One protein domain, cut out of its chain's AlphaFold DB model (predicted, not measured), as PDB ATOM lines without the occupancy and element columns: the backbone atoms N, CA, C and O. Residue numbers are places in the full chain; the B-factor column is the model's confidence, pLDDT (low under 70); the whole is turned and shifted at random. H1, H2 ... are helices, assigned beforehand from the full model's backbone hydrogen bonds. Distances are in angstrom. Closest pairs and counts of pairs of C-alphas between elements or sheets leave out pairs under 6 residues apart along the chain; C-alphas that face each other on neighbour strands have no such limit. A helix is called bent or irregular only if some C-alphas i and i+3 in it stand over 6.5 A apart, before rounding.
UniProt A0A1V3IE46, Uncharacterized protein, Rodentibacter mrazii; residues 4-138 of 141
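Overview. This is residues 4 to 138 of the 141 residues of an uncharacterized protein of Rodentibacter mrazii (UniProt A0A1V3IE46). One long helix, H1, runs along one side of the domain, and the short helix H3 crosses it in the middle of the molecule. Around H3 sit H2 near one end, H4 folded back beside the other, and H5 across its first residues, while H6 and H7 pack on H5 to make a cluster at one end of the long axis; at the other end residues 31 to 36 stick out. The printed part has 135 residues with seven named helices, H1 to H7 in chain order, and no named strand: all helix. It is compact, with a radius of gyration of the C-alphas of 16.0 A, and only just elongated, spanning 53 by 35 by 30 A.

Along the chain. H1, residues 4 to 33, begins at C-alpha 4 (-29.400, 35.428, 18.961), ends at C-alpha 33 (3.782, 17.846, -2.047) and is 43.0 A long. H2 is residues 46 to 55. H3, residues 60 to 72, is 18.8 A long. H4, residues 79 to 91, is 20.3 A long and only just irregular: C-alphas 87 and 90 are 6.7 A apart. H5 is residues 97 to 104 and H6 residues 109 to 116. H7, residues 122 to 132, is 15.6 A long and ends at C-alpha 132 (-22.942, 39.645, 4.552).

Arrangement. H3 is the hub, touching four helices. It touches H1, whose residues 11 to 19 alone take part, only just about perpendicular at 71 degrees; the closest C-alphas, of Arg 15 and Leu 66, are 6.0 A apart. H2 and H3 only just touch, with 3 pairs of C-alphas within 8 A, the closest those of Gln 53 and Met 63 at 6.3 A. H3 and H4 form a helical hairpin at a shallow tilt of 17 degrees, opposite ways; they only just touch, with 3 pairs within 8 A, the closest C-alphas being those of Ile 71 and Val 85 at 6.4 A. H1 and H4 are near each other. H3, with residues 60 to 65 alone, touches H5 about perpendicular at 79 degrees, and the closest C-alphas, of Gly 61 and Val 100, are 3.8 A apart. H5 and H6 form a second helical hairpin, at a shallow tilt of 24 degrees, with the C-alphas of Arg 102 and Asp 109 closest at 7.4 A. H5 touches H7 at a steep tilt of 43 degrees, the same way; their closest C-alphas, of Asp 97 and Pro 124, are 6.1 A apart. H1 is apart from H5, H6 and H7. Every O i to N i+4 pair is within hydrogen-bond range in H1, H2, H3, H5, H6 and H7; in H4 it is 6 of 9.

Size, cuts and confidence. The two C-alphas farthest apart, of Lys 35 and Glu 110, are 52.9 A apart, while those of Val 4 and Phe 138, the first and last printed, are 6.2 A apart. The printed part has no cut. The link from H1 to H2, residues 34 to 45, is long. Residues 31 to 36 and 75 to 80 stand free. The mean pLDDT of the printed part is 82.1; residues 38 to 42, 74 to 84 and 115 to 120 are under 70.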
ATOM      1  N   VAL A   4     -30.270  34.766  19.945       83.25
ATOM      2  CA  VAL A   4     -29.400  35.428  18.961       83.25
ATOM      3  C   VAL A   4     -27.938  35.423  19.418       83.25
ATOM      4  O   VAL A   4     -27.055  35.042  18.653       83.25
ATOM      5  N   ILE A   5     -27.670  35.760  20.687       86.19
ATOM      6  CA  ILE A   5     -26.309  35.754  21.256       86.19
ATOM      7  C   ILE A   5     -25.724  34.337  21.228       86.19
ATOM      8  O   ILE A   5     -24.573  34.153  20.835       86.19
ATOM      9  N   TYR A   6     -26.516  33.324  21.592       88.62
ATOM     10  CA  TYR A   6     -26.077  31.927  21.517       88.62
ATOM     11  C   TYR A   6     -25.715  31.511  20.085       88.62
ATOM     12  O   TYR A   6     -24.642  30.946  19.865       88.62
ATOM     13  N   ARG A   7     -26.572  31.820  19.103       85.81
ATOM     14  CA  ARG A   7     -26.306  31.520  17.689       85.81
ATOM     15  C   ARG A   7     -25.049  32.225  17.198       85.81
ATOM     16  O   ARG A   7     -24.193  31.570  16.613       85.81
ATOM     17  N   TYR A   8     -24.899  33.513  17.500       89.31
ATOM     18  CA  TYR A   8     -23.704  34.280  17.156       89.31
ATOM     19  C   TYR A   8     -22.433  33.607  17.690       89.31
ATOM     20  O   TYR A   8     -21.494  33.356  16.933       89.31
ATOM     21  N   LEU A   9     -22.416  33.255  18.982       91.56
ATOM     22  CA  LEU A   9     -21.273  32.588  19.610       91.56
ATOM     23  C   LEU A   9     -21.002  31.209  18.995       91.56
ATOM     24  O   LEU A   9     -19.846  30.880  18.728       91.56
ATOM     25  N   ARG A  10     -22.051  30.422  18.721       91.62
ATOM     26  CA  ARG A  10     -21.938  29.121  18.046       91.62
ATOM     27  C   ARG A  10     -21.305  29.276  16.665       91.62
ATOM     28  O   ARG A  10     -20.344  28.571  16.369       91.62
ATOM     29  N   TYR A  11     -21.794  30.196  15.838       90.44
ATOM     30  CA  TYR A  11     -21.259  30.418  14.493       90.44
ATOM     31  C   TYR A  11     -19.824  30.950  14.524       90.44
ATOM     32  O   TYR A  11     -18.972  30.436  13.802       90.44
ATOM     33  N   ALA A  12     -19.504  31.886  15.421       90.94
ATOM     34  CA  ALA A  12     -18.134  32.365  15.605       90.94
ATOM     35  C   ALA A  12     -17.173  31.228  16.006       90.94
ATOM     36  O   ALA A  12     -16.070  31.109  15.460       90.94
ATOM     37  N   TYR A  13     -17.604  30.354  16.920       95.00
ATOM     38  CA  TYR A  13     -16.854  29.164  17.315       95.00
ATOM     39  C   TYR A  13     -16.650  28.198  16.140       95.00
ATOM     40  O   TYR A  13     -15.517  27.787  15.869       95.00
ATOM     41  N   LEU A  14     -17.724  27.852  15.425       95.62
ATOM     42  CA  LEU A  14     -17.689  26.917  14.299       95.62
ATOM     43  C   LEU A  14     -16.812  27.433  13.162       95.62
ATOM     44  O   LEU A  14     -15.979  26.684  12.661       95.62
ATOM     45  N   ARG A  15     -16.916  28.721  12.824       92.31
ATOM     46  CA  ARG A  15     -16.073  29.367  11.813       92.31
ATOM     47  C   ARG A  15     -14.594  29.248  12.167       92.31
ATOM     48  O   ARG A  15     -13.781  28.846  11.336       92.31
ATOM     49  N   ARG A  16     -14.229  29.524  13.426       91.56
ATOM     50  CA  ARG A  16     -12.849  29.346  13.904       91.56
ATOM     51  C   ARG A  16     -12.397  27.890  13.786       91.56
ATOM     52  O   ARG A  16     -11.276  27.639  13.346       91.56
ATOM     53  N   LYS A  17     -13.246  26.931  14.167       95.19
ATOM     54  CA  LYS A  17     -12.931  25.498  14.065       95.19
ATOM     55  C   LYS A  17     -12.763  25.043  12.621       95.19
ATOM     56  O   LYS A  17     -11.802  24.329  12.351       95.19
ATOM     57  N   LEU A  18     -13.629  25.485  11.714       93.12
ATOM     58  CA  LEU A  18     -13.543  25.167  10.292       93.12
ATOM     59  C   LEU A  18     -12.254  25.718   9.682       93.12
ATOM     60  O   LEU A  18     -11.535  24.987   9.009       93.12
ATOM     61  N   ARG A  19     -11.894  26.965  10.005       89.31
ATOM     62  CA  ARG A  19     -10.623  27.556   9.566       89.31
ATOM     63  C   ARG A  19      -9.422  26.721  10.008       89.31
ATOM     64  O   ARG A  19      -8.561  26.410   9.194       89.31
ATOM     65  N   CYS A  20      -9.362  26.339  11.285       90.00
ATOM     66  CA  CYS A  20      -8.289  25.474  11.780       90.00
ATOM     67  C   CYS A  20      -8.283  24.107  11.085       90.00
ATOM     68  O   CYS A  20      -7.211  23.584  10.801       90.00
ATOM     69  N   TYR A  21      -9.460  23.542  10.810       91.94
ATOM     70  CA  TYR A  21      -9.599  22.256  10.135       91.94
ATOM     71  C   TYR A  21      -9.036  22.307   8.707       91.94
ATOM     72  O   TYR A  21      -8.213  21.471   8.346       91.94
ATOM     73  N   ILE A  22      -9.386  23.344   7.940       88.69
ATOM     74  CA  ILE A  22      -8.863  23.585   6.586       88.69
ATOM     75  C   ILE A  22      -7.342  23.793   6.612       88.69
ATOM     76  O   ILE A  22      -6.631  23.177   5.824       88.69
ATOM     77  N   LEU A  23      -6.827  24.605   7.542       85.81
ATOM     78  CA  LEU A  23      -5.384  24.867   7.666       85.81
ATOM     79  C   LEU A  23      -4.575  23.601   7.988       85.81
ATOM     80  O   LEU A  23      -3.455  23.439   7.505       85.81
ATOM     81  N   GLN A  24      -5.122  22.701   8.808       88.50
ATOM     82  CA  GLN A  24      -4.475  21.423   9.119       88.50
ATOM     83  C   GLN A  24      -4.363  20.540   7.878       88.50
ATOM     84  O   GLN A  24      -3.305  19.965   7.632       88.50
ATOM     85  N   GLU A  25      -5.429  20.467   7.083       86.94
ATOM     86  CA  GLU A  25      -5.438  19.684   5.849       86.94
ATOM     87  C   GLU A  25      -4.531  20.302   4.775       86.94
ATOM     88  O   GLU A  25      -3.785  19.583   4.115       86.94
ATOM     89  N   GLN A  26      -4.503  21.635   4.673       81.50
ATOM     90  CA  GLN A  26      -3.549  22.377   3.842       81.50
ATOM     91  C   GLN A  26      -2.106  22.028   4.169       81.50
ATOM     92  O   GLN A  26      -1.344  21.680   3.270       81.50
ATOM     93  N   LYS A  27      -1.740  22.071   5.453       84.19
ATOM     94  CA  LYS A  27      -0.395  21.697   5.888       84.19
ATOM     95  C   LYS A  27      -0.072  20.249   5.516       84.19
ATOM     96  O   LYS A  27       0.993  19.982   4.979       84.19
ATOM     97  N   LYS A  28      -1.012  19.329   5.744       85.38
ATOM     98  CA  LYS A  28      -0.828  17.903   5.450       85.38
ATOM     99  C   LYS A  28      -0.575  17.646   3.961       85.38
ATOM    100  O   LYS A  28       0.319  16.884   3.614       85.38
ATOM    101  N   ARG A  29      -1.337  18.312   3.092       80.56
ATOM    102  CA  ARG A  29      -1.183  18.248   1.630       80.56
ATOM    103  C   ARG A  29       0.120  18.888   1.163       80.56
ATOM    104  O   ARG A  29       0.806  18.317   0.325       80.56
ATOM    105  N   PHE A  30       0.500  20.020   1.751       79.25
ATOM    106  CA  PHE A  30       1.788  20.655   1.484       79.25
ATOM    107  C   PHE A  30       2.965  19.737   1.847       79.25
ATOM    108  O   PHE A  30       3.890  19.579   1.053       79.25
ATOM    109  N   ASP A  31       2.905  19.061   2.996       83.94
ATOM    110  CA  ASP A  31       3.941  18.111   3.417       83.94
ATOM    111  C   ASP A  31       4.051  16.907   2.456       83.94
ATOM    112  O   ASP A  31       5.151  16.406   2.230       83.94
ATOM    113  N   LEU A  32       2.936  16.451   1.868       83.69
ATOM    114  CA  LEU A  32       2.928  15.419   0.817       83.69
ATOM    115  C   LEU A  32       3.515  15.941  -0.503       83.69
ATOM    116  O   LEU A  32       4.282  15.240  -1.161       83.69
ATOM    117  N   MET A  33       3.220  17.193  -0.861       79.31
ATOM    118  CA  MET A  33       3.782  17.846  -2.047       79.31
ATOM    119  C   MET A  33       5.296  17.964  -1.970       79.31
ATOM    120  O   MET A  33       5.987  17.629  -2.928       79.31
ATOM    121  N   MET A  34       5.823  18.348  -0.810       81.56
ATOM    122  CA  MET A  34       7.268  18.418  -0.586       81.56
ATOM    123  C   MET A  34       7.966  17.051  -0.670       81.56
ATOM    124  O   MET A  34       9.176  17.004  -0.870       81.56
ATOM    125  N   LYS A  35       7.222  15.945  -0.549       86.12
ATOM    126  CA  LYS A  35       7.727  14.573  -0.717       86.12
ATOM    127  C   LYS A  35       7.601  14.042  -2.149       86.12
ATOM    128  O   LYS A  35       8.018  12.919  -2.405       86.12
ATOM    129  N   GLY A  36       7.050  14.828  -3.076       77.56
ATOM    130  CA  GLY A  36       6.803  14.400  -4.457       77.56
ATOM    131  C   GLY A  36       5.602  13.461  -4.617       77.56
ATOM    132  O   GLY A  36       5.435  12.866  -5.675       77.56
ATOM    133  N   GLU A  37       4.754  13.336  -3.593       75.50
ATOM    134  CA  GLU A  37       3.601  12.419  -3.555       75.50
ATOM    135  C   GLU A  37       2.264  13.135  -3.843       75.50
ATOM    136  O   GLU A  37       1.196  12.607  -3.540       75.50
ATOM    137  N   PHE A  38       2.297  14.361  -4.382       65.38
ATOM    138  CA  PHE A  38       1.107  15.203  -4.548       65.38
ATOM    139  C   PHE A  38       0.689  15.373  -6.007       65.38
ATOM    140  O   PHE A  38       1.493  15.766  -6.854       65.38
ATOM    141  N   ASP A  39      -0.599  15.154  -6.270       64.44
ATOM    142  CA  ASP A  39      -1.253  15.508  -7.527       64.44
ATOM    143  C   ASP A  39      -1.780  16.951  -7.441       64.44
ATOM    144  O   ASP A  39      -2.536  17.310  -6.539       64.44
ATOM    145  N   ALA A  40      -1.397  17.808  -8.389       56.47
ATOM    146  CA  ALA A  40      -1.794  19.217  -8.422       56.47
ATOM    147  C   ALA A  40      -3.314  19.441  -8.592       56.47
ATOM    148  O   ALA A  40      -3.789  20.561  -8.407       56.47
ATOM    149  N   LYS A  41      -4.084  18.398  -8.931       59.06
ATOM    150  CA  LYS A  41      -5.552  18.456  -9.059       59.06
ATOM    151  C   LYS A  41      -6.309  18.244  -7.746       59.06
ATOM    152  O   LYS A  41      -7.540  18.235  -7.743       59.06
ATOM    153  N   ASP A  42      -5.600  18.069  -6.638       63.75
ATOM    154  CA  ASP A  42      -6.176  17.571  -5.397       63.75
ATOM    155  C   ASP A  42      -6.809  18.709  -4.563       63.75
ATOM    156  O   ASP A  42      -6.272  19.181  -3.553       63.75
ATOM    157  N   ASN A  43      -7.976  19.179  -5.025       70.62
ATOM    158  CA  ASN A  43      -8.887  20.036  -4.261       70.62
ATOM    159  C   ASN A  43      -9.324  19.334  -2.965       70.62
ATOM    160  O   ASN A  43      -9.261  18.107  -2.852       70.62
ATOM    161  N   LEU A  44      -9.825  20.087  -1.980       77.06
ATOM    162  CA  LEU A  44     -10.443  19.449  -0.817       77.06
ATOM    163  C   LEU A  44     -11.701  18.694  -1.273       77.06
ATOM    164  O   LEU A  44     -12.636  19.323  -1.771       77.06
ATOM    165  N   PRO A  45     -11.765  17.360  -1.102       81.50
ATOM    166  CA  PRO A  45     -12.934  16.610  -1.526       81.50
ATOM    167  C   PRO A  45     -14.131  17.014  -0.668       81.50
ATOM    168  O   PRO A  45     -13.986  17.240   0.534       81.50
ATOM    169  N   VAL A  46     -15.339  17.002  -1.233       86.00
ATOM    170  CA  VAL A  46     -16.582  17.265  -0.477       86.00
ATOM    171  C   VAL A  46     -16.668  16.392   0.787       86.00
ATOM    172  O   VAL A  46     -17.072  16.858   1.851       86.00
ATOM    173  N   ALA A  47     -16.168  15.153   0.719       89.00
ATOM    174  CA  ALA A  47     -16.067  14.238   1.856       89.00
ATOM    175  C   ALA A  47     -15.308  14.816   3.074       89.00
ATOM    176  O   ALA A  47     -15.618  14.464   4.213       89.00
ATOM    177  N   PHE A  48     -14.329  15.702   2.866       91.00
ATOM    178  CA  PHE A  48     -13.637  16.414   3.943       91.00
ATOM    179  C   PHE A  48     -14.602  17.321   4.716       91.00
ATOM    180  O   PHE A  48     -14.670  17.269   5.946       91.00
ATOM    181  N   PHE A  49     -15.409  18.101   3.999       93.25
ATOM    182  CA  PHE A  49     -16.396  18.997   4.595       93.25
ATOM    183  C   PHE A  49     -17.568  18.233   5.222       93.25
ATOM    184  O   PHE A  49     -17.999  18.593   6.317       93.25
ATOM    185  N   ILE A  50     -17.994  17.110   4.631       94.25
ATOM    186  CA  ILE A  50     -19.013  16.216   5.210       94.25
ATOM    187  C   ILE A  50     -18.570  15.676   6.580       94.25
ATOM    188  O   ILE A  50     -19.370  15.623   7.516       94.25
ATOM    189  N   LYS A  51     -17.286  15.329   6.759       95.06
ATOM    190  CA  LYS A  51     -16.763  14.899   8.072       95.06
ATOM    191  C   LYS A  51     -16.887  16.002   9.124       95.06
ATOM    192  O   LYS A  51     -17.280  15.727  10.259       95.06
ATOM    193  N   PHE A  52     -16.574  17.247   8.759       95.62
ATOM    194  CA  PHE A  52     -16.752  18.396   9.650       95.62
ATOM    195  C   PHE A  52     -18.234  18.626   9.971       95.62
ATOM    196  O   PHE A  52     -18.596  18.776  11.140       95.62
ATOM    197  N   GLN A  53     -19.089  18.588   8.948       95.50
ATOM    198  CA  GLN A  53     -20.536  18.729   9.062       95.50
ATOM    199  C   GLN A  53     -21.121  17.718  10.059       95.50
ATOM    200  O   GLN A  53     -21.813  18.112  10.999       95.50
ATOM    201  N   ALA A  54     -20.785  16.433   9.909       95.88
ATOM    202  CA  ALA A  54     -21.244  15.368  10.797       95.88
ATOM    203  C   ALA A  54     -20.739  15.561  12.237       95.88
ATOM    204  O   ALA A  54     -21.516  15.477  13.189       95.88
ATOM    205  N   LYS A  55     -19.453  15.898  12.406       96.88
ATOM    206  CA  LYS A  55     -18.833  16.123  13.723       96.88
ATOM    207  C   LYS A  55     -19.530  17.225  14.525       96.88
ATOM    208  O   LYS A  55     -19.660  17.101  15.741       96.88
ATOM    209  N   TYR A  56     -19.955  18.296  13.858       95.81
ATOM    210  CA  TYR A  56     -20.589  19.454  14.496       95.81
ATOM    211  C   TYR A  56     -22.116  19.489  14.344       95.81
ATOM    212  O   TYR A  56     -22.736  20.469  14.759       95.81
ATOM    213  N   LYS A  57     -22.718  18.412  13.812       94.94
ATOM    214  CA  LYS A  57     -24.168  18.256  13.601       94.94
ATOM    215  C   LYS A  57     -24.780  19.449  12.854       94.94
ATOM    216  O   LYS A  57     -25.757  20.039  13.308       94.94
ATOM    217  N   LEU A  58     -24.155  19.830  11.744       94.38
ATOM    218  CA  LEU A  58     -24.583  20.955  10.913       94.38
ATOM    219  C   LEU A  58     -25.558  20.488   9.830       94.38
ATOM    220  O   LEU A  58     -25.340  19.447   9.200       94.38
ATOM    221  N   LYS A  59     -26.602  21.280   9.562       93.62
ATOM    222  CA  LYS A  59     -27.382  21.114   8.323       93.62
ATOM    223  C   LYS A  59     -26.502  21.439   7.108       93.62
ATOM    224  O   LYS A  59     -25.512  22.160   7.241       93.62
ATOM    225  N   ILE A  60     -26.874  20.938   5.928       94.25
ATOM    226  CA  ILE A  60     -26.133  21.185   4.675       94.25
ATOM    227  C   ILE A  60     -25.980  22.696   4.442       94.25
ATOM    228  O   ILE A  60     -24.855  23.183   4.344       94.25
ATOM    229  N   GLY A  61     -27.075  23.458   4.503       92.69
ATOM    230  CA  GLY A  61     -27.025  24.916   4.378       92.69
ATOM    231  C   GLY A  61     -26.183  25.630   5.441       92.69
ATOM    232  O   GLY A  61     -25.488  26.587   5.118       92.69
ATOM    233  N   GLU A  62     -26.154  25.154   6.696       93.94
ATOM    234  CA  GLU A  62     -25.306  25.759   7.741       93.94
ATOM    235  C   GLU A  62     -23.819  25.604   7.403       93.94
ATOM    236  O   GLU A  62     -23.019  26.506   7.653       93.94
ATOM    237  N   MET A  63     -23.445  24.464   6.815       95.62
ATOM    238  CA  MET A  63     -22.089  24.239   6.329       95.62
ATOM    239  C   MET A  63     -21.771  25.135   5.123       95.62
ATOM    240  O   MET A  63     -20.695  25.730   5.088       95.62
ATOM    241  N   GLY A  64     -22.720  25.309   4.195       94.12
ATOM    242  CA  GLY A  64     -22.598  26.245   3.071       94.12
ATOM    243  C   GLY A  64     -22.361  27.692   3.517       94.12
ATOM    244  O   GLY A  64     -21.439  28.345   3.026       94.12
ATOM    245  N   ILE A  65     -23.104  28.159   4.529       93.75
ATOM    246  CA  ILE A  65     -22.896  29.476   5.157       93.75
ATOM    247  C   ILE A  65     -21.466  29.593   5.682       93.75
ATOM    248  O   ILE A  65     -20.762  30.548   5.360       93.75
ATOM    249  N   LEU A  66     -21.014  28.614   6.472       93.75
ATOM    250  CA  LEU A  66     -19.679  28.650   7.068       93.75
ATOM    251  C   LEU A  66     -18.573  28.687   6.008       93.75
ATOM    252  O   LEU A  66     -17.611  29.433   6.175       93.75
ATOM    253  N   LEU A  67     -18.691  27.909   4.930       92.44
ATOM    254  CA  LEU A  67     -17.691  27.879   3.861       92.44
ATOM    255  C   LEU A  67     -17.610  29.216   3.115       92.44
ATOM    256  O   LEU A  67     -16.510  29.731   2.911       92.44
ATOM    257  N   ARG A  68     -18.754  29.824   2.781       89.88
ATOM    258  CA  ARG A  68     -18.801  31.157   2.161       89.88
ATOM    259  C   ARG A  68     -18.234  32.227   3.083       89.88
ATOM    260  O   ARG A  68     -17.415  33.036   2.660       89.88
ATOM    261  N   GLU A  69     -18.569  32.191   4.370       88.75
ATOM    262  CA  GLU A  69     -17.989  33.109   5.355       88.75
ATOM    263  C   GLU A  69     -16.467  32.973   5.482       88.75
ATOM    264  O   GLU A  69     -15.789  33.973   5.722       88.75
ATOM    265  N   ILE A  70     -15.907  31.767   5.327       87.06
ATOM    266  CA  ILE A  70     -14.451  31.582   5.276       87.06
ATOM    267  C   ILE A  70     -13.862  32.318   4.073       87.06
ATOM    268  O   ILE A  70     -12.859  33.010   4.246       87.06
ATOM    269  N   ILE A  71     -14.489  32.237   2.897       82.69
ATOM    270  CA  ILE A  71     -14.036  32.962   1.702       82.69
ATOM    271  C   ILE A  71     -14.089  34.478   1.940       82.69
ATOM    272  O   ILE A  71     -13.072  35.149   1.799       82.69
ATOM    273  N   TRP A  72     -15.223  35.014   2.404       77.81
ATOM    274  CA  TRP A  72     -15.392  36.456   2.643       77.81
ATOM    275  C   TRP A  72     -14.444  37.040   3.685       77.81
ATOM    276  O   TRP A  72     -14.037  38.197   3.589       77.81
ATOM    277  N   HIS A  73     -14.125  36.264   4.718       74.62
ATOM    278  CA  HIS A  73     -13.251  36.703   5.800       74.62
ATOM    279  C   HIS A  73     -11.777  36.350   5.574       74.62
ATOM    280  O   HIS A  73     -10.948  36.635   6.445       74.62
ATOM    281  N   THR A  74     -11.432  35.754   4.431       67.94
ATOM    282  CA  THR A  74     -10.037  35.601   4.021       67.94
ATOM    283  C   THR A  74      -9.600  36.909   3.351       67.94
ATOM    284  O   THR A  74     -10.237  37.340   2.392       67.94
ATOM    285  N   PRO A  75      -8.573  37.610   3.869       58.72
ATOM    286  CA  PRO A  75      -8.169  38.904   3.325       58.72
ATOM    287  C   PRO A  75      -7.823  38.786   1.833       58.72
ATOM    288  O   PRO A  75      -7.062  37.908   1.436       58.72
ATOM    289  N   PHE A  76      -8.372  39.699   1.022       54.16
ATOM    290  CA  PHE A  76      -8.303  39.689  -0.448       54.16
ATOM    291  C   PHE A  76      -6.882  39.766  -1.042       54.16
ATOM    292  O   PHE A  76      -6.704  39.522  -2.232       54.16
ATOM    293  N   TRP A  77      -5.861  40.054  -0.234       40.09
ATOM    294  CA  TRP A  77      -4.501  40.328  -0.694       40.09
ATOM    295  C   TRP A  77      -3.549  39.182  -0.306       40.09
ATOM    296  O   TRP A  77      -2.996  39.176   0.791       40.09
ATOM    297  N   GLY A  78      -3.361  38.195  -1.195       49.34
ATOM    298  CA  GLY A  78      -2.303  37.177  -1.064       49.34
ATOM    299  C   GLY A  78      -2.523  35.867  -1.838       49.34
ATOM    300  O   GLY A  78      -3.649  35.408  -2.004       49.34
ATOM    301  N   TYR A  79      -1.425  35.218  -2.254       47.78
ATOM    302  CA  TYR A  79      -1.392  33.928  -2.984       47.78
ATOM    303  C   TYR A  79      -2.118  32.781  -2.250       47.78
ATOM    304  O   TYR A  79      -2.663  31.868  -2.866       47.78
ATOM    305  N   GLN A  80      -2.178  32.856  -0.916       51.62
ATOM    306  CA  GLN A  80      -2.904  31.908  -0.064       51.62
ATOM    307  C   GLN A  80      -4.422  31.919  -0.325       51.62
ATOM    308  O   GLN A  80      -5.087  30.913  -0.088       51.62
ATOM    309  N   ASN A  81      -4.963  33.026  -0.849       58.53
ATOM    310  CA  ASN A  81      -6.388  33.176  -1.127       58.53
ATOM    311  C   ASN A  81      -6.821  32.360  -2.354       58.53
ATOM    312  O   ASN A  81      -7.810  31.641  -2.288       58.53
ATOM    313  N   GLY A  82      -6.032  32.378  -3.436       60.84
ATOM    314  CA  GLY A  82      -6.315  31.567  -4.627       60.84
ATOM    315  C   GLY A  82      -6.385  30.073  -4.305       60.84
ATOM    316  O   GLY A  82      -7.264  29.375  -4.791       60.84
ATOM    317  N   ILE A  83      -5.526  29.598  -3.400       62.88
ATOM    318  CA  ILE A  83      -5.512  28.197  -2.965       62.88
ATOM    319  C   ILE A  83      -6.749  27.871  -2.115       62.88
ATOM    320  O   ILE A  83      -7.429  26.888  -2.385       62.88
ATOM    321  N   VAL A  84      -7.078  28.696  -1.113       68.88
ATOM    322  CA  VAL A  84      -8.261  28.472  -0.256       68.88
ATOM    323  C   VAL A  84      -9.550  28.513  -1.076       68.88
ATOM    324  O   VAL A  84     -10.386  27.625  -0.930       68.88
ATOM    325  N   VAL A  85      -9.701  29.515  -1.947       72.94
ATOM    326  CA  VAL A  85     -10.880  29.653  -2.806       72.94
ATOM    327  C   VAL A  85     -10.988  28.455  -3.740       72.94
ATOM    328  O   VAL A  85     -12.020  27.795  -3.720       72.94
ATOM    329  N   ASN A  86      -9.925  28.091  -4.461       74.62
ATOM    330  CA  ASN A  86      -9.957  26.954  -5.390       74.62
ATOM    331  C   ASN A  86     -10.261  25.620  -4.700       74.62
ATOM    332  O   ASN A  86     -10.830  24.723  -5.312       74.62
ATOM    333  N   TRP A  87      -9.907  25.479  -3.423       80.75
ATOM    334  CA  TRP A  87     -10.174  24.257  -2.669       80.75
ATOM    335  C   TRP A  87     -11.591  24.188  -2.105       80.75
ATOM    336  O   TRP A  87     -12.107  23.090  -1.910       80.75
ATOM    337  N   ILE A  88     -12.207  25.334  -1.809       84.94
ATOM    338  CA  ILE A  88     -13.557  25.403  -1.238       84.94
ATOM    339  C   ILE A  88     -14.615  25.481  -2.339       84.94
ATOM    340  O   ILE A  88     -15.644  24.822  -2.221       84.94
ATOM    341  N   TYR A  89     -14.374  26.246  -3.406       83.19
ATOM    342  CA  TYR A  89     -15.354  26.526  -4.459       83.19
ATOM    343  C   TYR A  89     -16.016  25.267  -5.053       83.19
ATOM    344  O   TYR A  89     -17.238  25.254  -5.152       83.19
ATOM    345  N   PRO A  90     -15.286  24.162  -5.329       85.19
ATOM    346  CA  PRO A  90     -15.893  22.931  -5.846       85.19
ATOM    347  C   PRO A  90     -16.926  22.291  -4.911       85.19
ATOM    348  O   PRO A  90     -17.709  21.446  -5.329       85.19
ATOM    349  N   SER A  91     -16.928  22.647  -3.624       86.81
ATOM    350  CA  SER A  91     -17.922  22.141  -2.676       86.81
ATOM    351  C   SER A  91     -19.255  22.892  -2.732       86.81
ATOM    352  O   SER A  91     -20.231  22.414  -2.156       86.81
ATOM    353  N   PHE A  92     -19.329  24.038  -3.416       86.88
ATOM    354  CA  PHE A  92     -20.547  24.850  -3.479       86.88
ATOM    355  C   PHE A  92     -21.662  24.202  -4.293       86.88
ATOM    356  O   PHE A  92     -22.823  24.424  -3.968       86.88
ATOM    357  N   ASP A  93     -21.331  23.318  -5.232       86.62
ATOM    358  CA  ASP A  93     -22.333  22.512  -5.940       86.62
ATOM    359  C   ASP A  93     -23.096  21.597  -4.968       86.62
ATOM    360  O   ASP A  93     -24.310  21.435  -5.060       86.62
ATOM    361  N   TYR A  94     -22.388  21.031  -3.984       89.38
ATOM    362  CA  TYR A  94     -22.993  20.200  -2.941       89.38
ATOM    363  C   TYR A  94     -23.696  21.042  -1.864       89.38
ATOM    364  O   TYR A  94     -24.768  20.682  -1.383       89.38
ATOM    365  N   TYR A  95     -23.099  22.172  -1.479       91.56
ATOM    366  CA  TYR A  95     -23.662  23.131  -0.525       91.56
ATOM    367  C   TYR A  95     -24.369  24.283  -1.257       91.56
ATOM    368  O   TYR A  95     -23.986  25.448  -1.103       91.56
ATOM    369  N   SER A  96     -25.367  23.932  -2.070       89.00
ATOM    370  CA  SER A  96     -26.014  24.838  -3.027       89.00
ATOM    371  C   SER A  96     -26.649  26.074  -2.380       89.00
ATOM    372  O   SER A  96     -26.997  26.083  -1.195       89.00
ATOM    373  N   ASP A  97     -26.850  27.124  -3.183       89.19
ATOM    374  CA  ASP A  97     -27.551  28.341  -2.756       89.19
ATOM    375  C   ASP A  97     -28.924  28.039  -2.148       89.19
ATOM    376  O   ASP A  97     -29.295  28.622  -1.132       89.19
ATOM    377  N   LEU A  98     -29.656  27.082  -2.721       87.75
ATOM    378  CA  LEU A  98     -30.964  26.667  -2.224       87.75
ATOM    379  C   LEU A  98     -30.885  26.089  -0.805       87.75
ATOM    380  O   LEU A  98     -31.672  26.468   0.060       87.75
ATOM    381  N   GLU A  99     -29.922  25.205  -0.540       89.88
ATOM    382  CA  GLU A  99     -29.722  24.633   0.796       89.88
ATOM    383  C   GLU A  99     -29.366  25.711   1.821       89.88
ATOM    384  O   GLU A  99     -29.837  25.684   2.962       89.88
ATOM    385  N   VAL A 100     -28.564  26.695   1.410       91.38
ATOM    386  CA  VAL A 100     -28.237  27.856   2.237       91.38
ATOM    387  C   VAL A 100     -29.486  28.697   2.514       91.38
ATOM    388  O   VAL A 100     -29.760  29.014   3.674       91.38
ATOM    389  N   LEU A 101     -30.288  29.001   1.492       89.00
ATOM    390  CA  LEU A 101     -31.523  29.763   1.651       89.00
ATOM    391  C   LEU A 101     -32.550  29.046   2.527       89.00
ATOM    392  O   LEU A 101     -33.184  29.717   3.329       89.00
ATOM    393  N   ARG A 102     -32.667  27.712   2.483       88.00
ATOM    394  CA  ARG A 102     -33.529  26.936   3.404       88.00
ATOM    395  C   ARG A 102     -33.159  27.132   4.873       88.00
ATOM    396  O   ARG A 102     -34.010  27.076   5.754       88.00
ATOM    397  N   VAL A 103     -31.878  27.362   5.162       89.31
ATOM    398  CA  VAL A 103     -31.423  27.685   6.523       89.31
ATOM    399  C   VAL A 103     -31.712  29.140   6.877       89.31
ATOM    400  O   VAL A 103     -32.047  29.431   8.023       89.31
ATOM    401  N   MET A 104     -31.574  30.047   5.914       87.25
ATOM    402  CA  MET A 104     -31.815  31.473   6.125       87.25
ATOM    403  C   MET A 104     -33.300  31.797   6.222       87.25
ATOM    404  O   MET A 104     -33.672  32.625   7.031       87.25
ATOM    405  N   LEU A 105     -34.146  31.141   5.439       85.56
ATOM    406  CA  LEU A 105     -35.569  31.415   5.284       85.56
ATOM    407  C   LEU A 105     -36.388  30.137   5.567       85.56
ATOM    408  O   LEU A 105     -37.063  29.628   4.675       85.56
ATOM    409  N   PRO A 106     -36.329  29.591   6.797       76.38
ATOM    410  CA  PRO A 106     -36.865  28.269   7.127       76.38
ATOM    411  C   PRO A 106     -38.393  28.164   7.057       76.38
ATOM    412  O   PRO A 106     -38.917  27.059   7.031       76.38
ATOM    413  N   THR A 107     -39.114  29.286   7.068       73.12
ATOM    414  CA  THR A 107     -40.585  29.341   7.014       73.12
ATOM    415  C   THR A 107     -41.114  29.748   5.639       73.12
ATOM    416  O   THR A 107     -42.304  30.011   5.487       73.12
ATOM    417  N   SER A 108     -40.240  29.800   4.634       76.94
ATOM    418  CA  SER A 108     -40.529  30.405   3.337       76.94
ATOM    419  C   SER A 108     -40.405  29.410   2.183       76.94
ATOM    420  O   SER A 108     -40.016  29.809   1.087       76.94
ATOM    421  N   ASP A 109     -40.732  28.133   2.393       71.44
ATOM    422  CA  ASP A 109     -40.592  27.094   1.360       71.44
ATOM    423  C   ASP A 109     -41.365  27.435   0.073       71.44
ATOM    424  O   ASP A 109     -40.844  27.245  -1.022       71.44
ATOM    425  N   GLU A 110     -42.554  28.041   0.177       70.69
ATOM    426  CA  GLU A 110     -43.296  28.537  -0.993       70.69
ATOM    427  C   GLU A 110     -42.538  29.634  -1.753       70.69
ATOM    428  O   GLU A 110     -42.515  29.632  -2.982       70.69
ATOM    429  N   ILE A 111     -41.881  30.555  -1.040       74.00
ATOM    430  CA  ILE A 111     -41.067  31.614  -1.654       74.00
ATOM    431  C   ILE A 111     -39.834  30.991  -2.312       74.00
ATOM    432  O   ILE A 111     -39.484  31.373  -3.423       74.00
ATOM    433  N   LEU A 112     -39.197  30.011  -1.666       75.88
ATOM    434  CA  LEU A 112     -38.038  29.315  -2.226       75.88
ATOM    435  C   LEU A 112     -38.406  28.539  -3.493       75.88
ATOM    436  O   LEU A 112     -37.690  28.661  -4.481       75.88
ATOM    437  N   HIS A 113     -39.544  27.844  -3.512       73.75
ATOM    438  CA  HIS A 113     -40.041  27.157  -4.706       73.75
ATOM    439  C   HIS A 113     -40.418  28.116  -5.841       73.75
ATOM    440  O   HIS A 113     -40.166  27.823  -7.008       73.75
ATOM    441  N   GLN A 114     -40.990  29.284  -5.529       71.62
ATOM    442  CA  GLN A 114     -41.268  30.315  -6.537       71.62
ATOM    443  C   GLN A 114     -39.995  30.943  -7.107       71.62
ATOM    444  O   GLN A 114     -39.980  31.371  -8.264       71.62
ATOM    445  N   LEU A 115     -38.944  31.020  -6.293       69.31
ATOM    446  CA  LEU A 115     -37.636  31.481  -6.720       69.31
ATOM    447  C   LEU A 115     -36.945  30.409  -7.576       69.31
ATOM    448  O   LEU A 115     -36.376  30.764  -8.595       69.31
ATOM    449  N   GLU A 116     -37.052  29.119  -7.244       66.94
ATOM    450  CA  GLU A 116     -36.346  27.999  -7.904       66.94
ATOM    451  C   GLU A 116     -36.580  27.925  -9.433       66.94
ATOM    452  O   GLU A 116     -35.780  27.340 -10.156       66.94
ATOM    453  N   GLY A 117     -37.639  28.570  -9.944       61.91
ATOM    454  CA  GLY A 117     -37.940  28.718 -11.377       61.91
ATOM    455  C   GLY A 117     -37.684  30.107 -11.987       61.91
ATOM    456  O   GLY A 117     -38.066  30.341 -13.135       61.91
ATOM    457  N   LYS A 118     -37.097  31.053 -11.245       58.78
ATOM    458  CA  LYS A 118     -36.841  32.435 -11.675       58.78
ATOM    459  C   LYS A 118     -35.371  32.810 -11.489       58.78
ATOM    460  O   LYS A 118     -34.915  32.991 -10.369       58.78
ATOM    461  N   ASP A 119     -34.714  33.027 -12.627       62.69
ATOM    462  CA  ASP A 119     -33.407  33.676 -12.798       62.69
ATOM    463  C   ASP A 119     -32.258  33.058 -11.971       62.69
ATOM    464  O   ASP A 119     -32.072  33.359 -10.791       62.69
ATOM    465  N   GLU A 120     -31.438  32.218 -12.619       68.88
ATOM    466  CA  GLU A 120     -30.261  31.560 -12.018       68.88
ATOM    467  C   GLU A 120     -29.295  32.546 -11.338       68.88
ATOM    468  O   GLU A 120     -28.573  32.171 -10.413       68.88
ATOM    469  N   MET A 121     -29.296  33.824 -11.736       75.25
ATOM    470  CA  MET A 121     -28.433  34.842 -11.132       75.25
ATOM    471  C   MET A 121     -28.956  35.391  -9.799       75.25
ATOM    472  O   MET A 121     -28.181  35.946  -9.017       75.25
ATOM    473  N   LEU A 122     -30.251  35.251  -9.504       79.19
ATOM    474  CA  LEU A 122     -30.860  35.866  -8.325       79.19
ATOM    475  C   LEU A 122     -30.469  35.149  -7.023       79.19
ATOM    476  O   LEU A 122     -30.212  35.807  -6.011       79.19
ATOM    477  N   PHE A 123     -30.384  33.816  -7.045       79.25
ATOM    478  CA  PHE A 123     -30.072  32.993  -5.868       79.25
ATOM    479  C   PHE A 123     -28.712  33.317  -5.253       79.25
ATOM    480  O   PHE A 123     -28.682  33.650  -4.064       79.25
ATOM    481  N   PRO A 124     -27.608  33.299  -6.025       83.88
ATOM    482  CA  PRO A 124     -26.300  33.648  -5.491       83.88
ATOM    483  C   PRO A 124     -26.294  35.050  -4.877       83.88
ATOM    484  O   PRO A 124     -25.820  35.236  -3.759       83.88
ATOM    485  N   ILE A 125     -26.889  36.040  -5.555       85.56
ATOM    486  CA  ILE A 125     -26.927  37.429  -5.074       85.56
ATOM    487  C   ILE A 125     -27.661  37.529  -3.733       85.56
ATOM    488  O   ILE A 125     -27.189  38.215  -2.820       85.56
ATOM    489  N   LEU A 126     -28.808  36.855  -3.605       85.94
ATOM    490  CA  LEU A 126     -29.569  36.824  -2.361       85.94
ATOM    491  C   LEU A 126     -28.767  36.155  -1.249       85.94
ATOM    492  O   LEU A 126     -28.585  36.766  -0.197       85.94
ATOM    493  N   VAL A 127     -28.235  34.954  -1.479       88.62
ATOM    494  CA  VAL A 127     -27.436  34.249  -0.469       88.62
ATOM    495  C   VAL A 127     -26.295  35.127   0.031       88.62
ATOM    496  O   VAL A 127     -26.155  35.321   1.241       88.62
ATOM    497  N   GLU A 128     -25.528  35.727  -0.878       88.25
ATOM    498  CA  GLU A 128     -24.399  36.564  -0.487       88.25
ATOM    499  C   GLU A 128     -24.833  37.789   0.323       88.25
ATOM    500  O   GLU A 128     -24.235  38.097   1.359       88.25
ATOM    501  N   ARG A 129     -25.931  38.446  -0.069       89.00
ATOM    502  CA  ARG A 129     -26.520  39.556   0.697       89.00
ATOM    503  C   ARG A 129     -26.910  39.128   2.113       89.00
ATOM    504  O   ARG A 129     -26.574  39.828   3.072       89.00
ATOM    505  N   PHE A 130     -27.587  37.989   2.264       89.62
ATOM    506  CA  PHE A 130     -28.024  37.484   3.568       89.62
ATOM    507  C   PHE A 130     -26.845  37.125   4.480       89.62
ATOM    508  O   PHE A 130     -26.884  37.436   5.675       89.62
ATOM    509  N   ILE A 131     -25.793  36.502   3.935       88.94
ATOM    510  CA  ILE A 131     -24.577  36.168   4.691       88.94
ATOM    511  C   ILE A 131     -23.871  37.442   5.151       88.94
ATOM    512  O   ILE A 131     -23.572  37.579   6.339       88.94
ATOM    513  N   GLN A 132     -23.641  38.394   4.242       87.94
ATOM    514  CA  GLN A 132     -22.942  39.645   4.552       87.94
ATOM    515  C   GLN A 132     -23.671  40.468   5.620       87.94
ATOM    516  O   GLN A 132     -23.037  41.010   6.526       87.94
ATOM    517  N   GLN A 133     -25.003  40.508   5.559       89.81
ATOM    518  CA  GLN A 133     -25.841  41.174   6.561       89.81
ATOM    519  C   GLN A 133     -26.093  40.318   7.813       89.81
ATOM    520  O   GLN A 133     -26.692  40.790   8.777       89.81
ATOM    521  N   ARG A 134     -25.624  39.063   7.824       88.69
ATOM    522  CA  ARG A 134     -25.806  38.085   8.907       88.69
ATOM    523  C   ARG A 134     -27.267  37.881   9.314       88.69
ATOM    524  O   ARG A 134     -27.546  37.548  10.467       88.69
ATOM    525  N   LEU A 135     -28.198  38.042   8.370       86.00
ATOM    526  CA  LEU A 135     -29.644  37.964   8.618       86.00
ATOM    527  C   LEU A 135     -30.070  36.599   9.174       86.00
ATOM    528  O   LEU A 135     -30.955  36.518  10.022       86.00
ATOM    529  N   TYR A 136     -29.362  35.537   8.790       85.62
ATOM    530  CA  TYR A 136     -29.572  34.170   9.275       85.62
ATOM    531  C   TYR A 136     -29.457  34.017  10.806       85.62
ATOM    532  O   TYR A 136     -29.973  33.060  11.381       85.62
ATOM    533  N   LEU A 137     -28.793  34.949  11.500       86.56
ATOM    534  CA  LEU A 137     -28.702  34.936  12.964       86.56
ATOM    535  C   LEU A 137     -29.985  35.428  13.653       86.56
ATOM    536  O   LEU A 137     -30.177  35.129  14.835       86.56
ATOM    537  N   PHE A 138     -30.843  36.153  12.932       81.25
ATOM    538  CA  PHE A 138     -32.007  36.865  13.469       81.25
ATOM    539  C   PHE A 138     -33.346  36.183  13.179       81.25
ATOM    540  O   PHE A 138     -34.366  36.626  13.691       81.25
TER     541      PHE A 138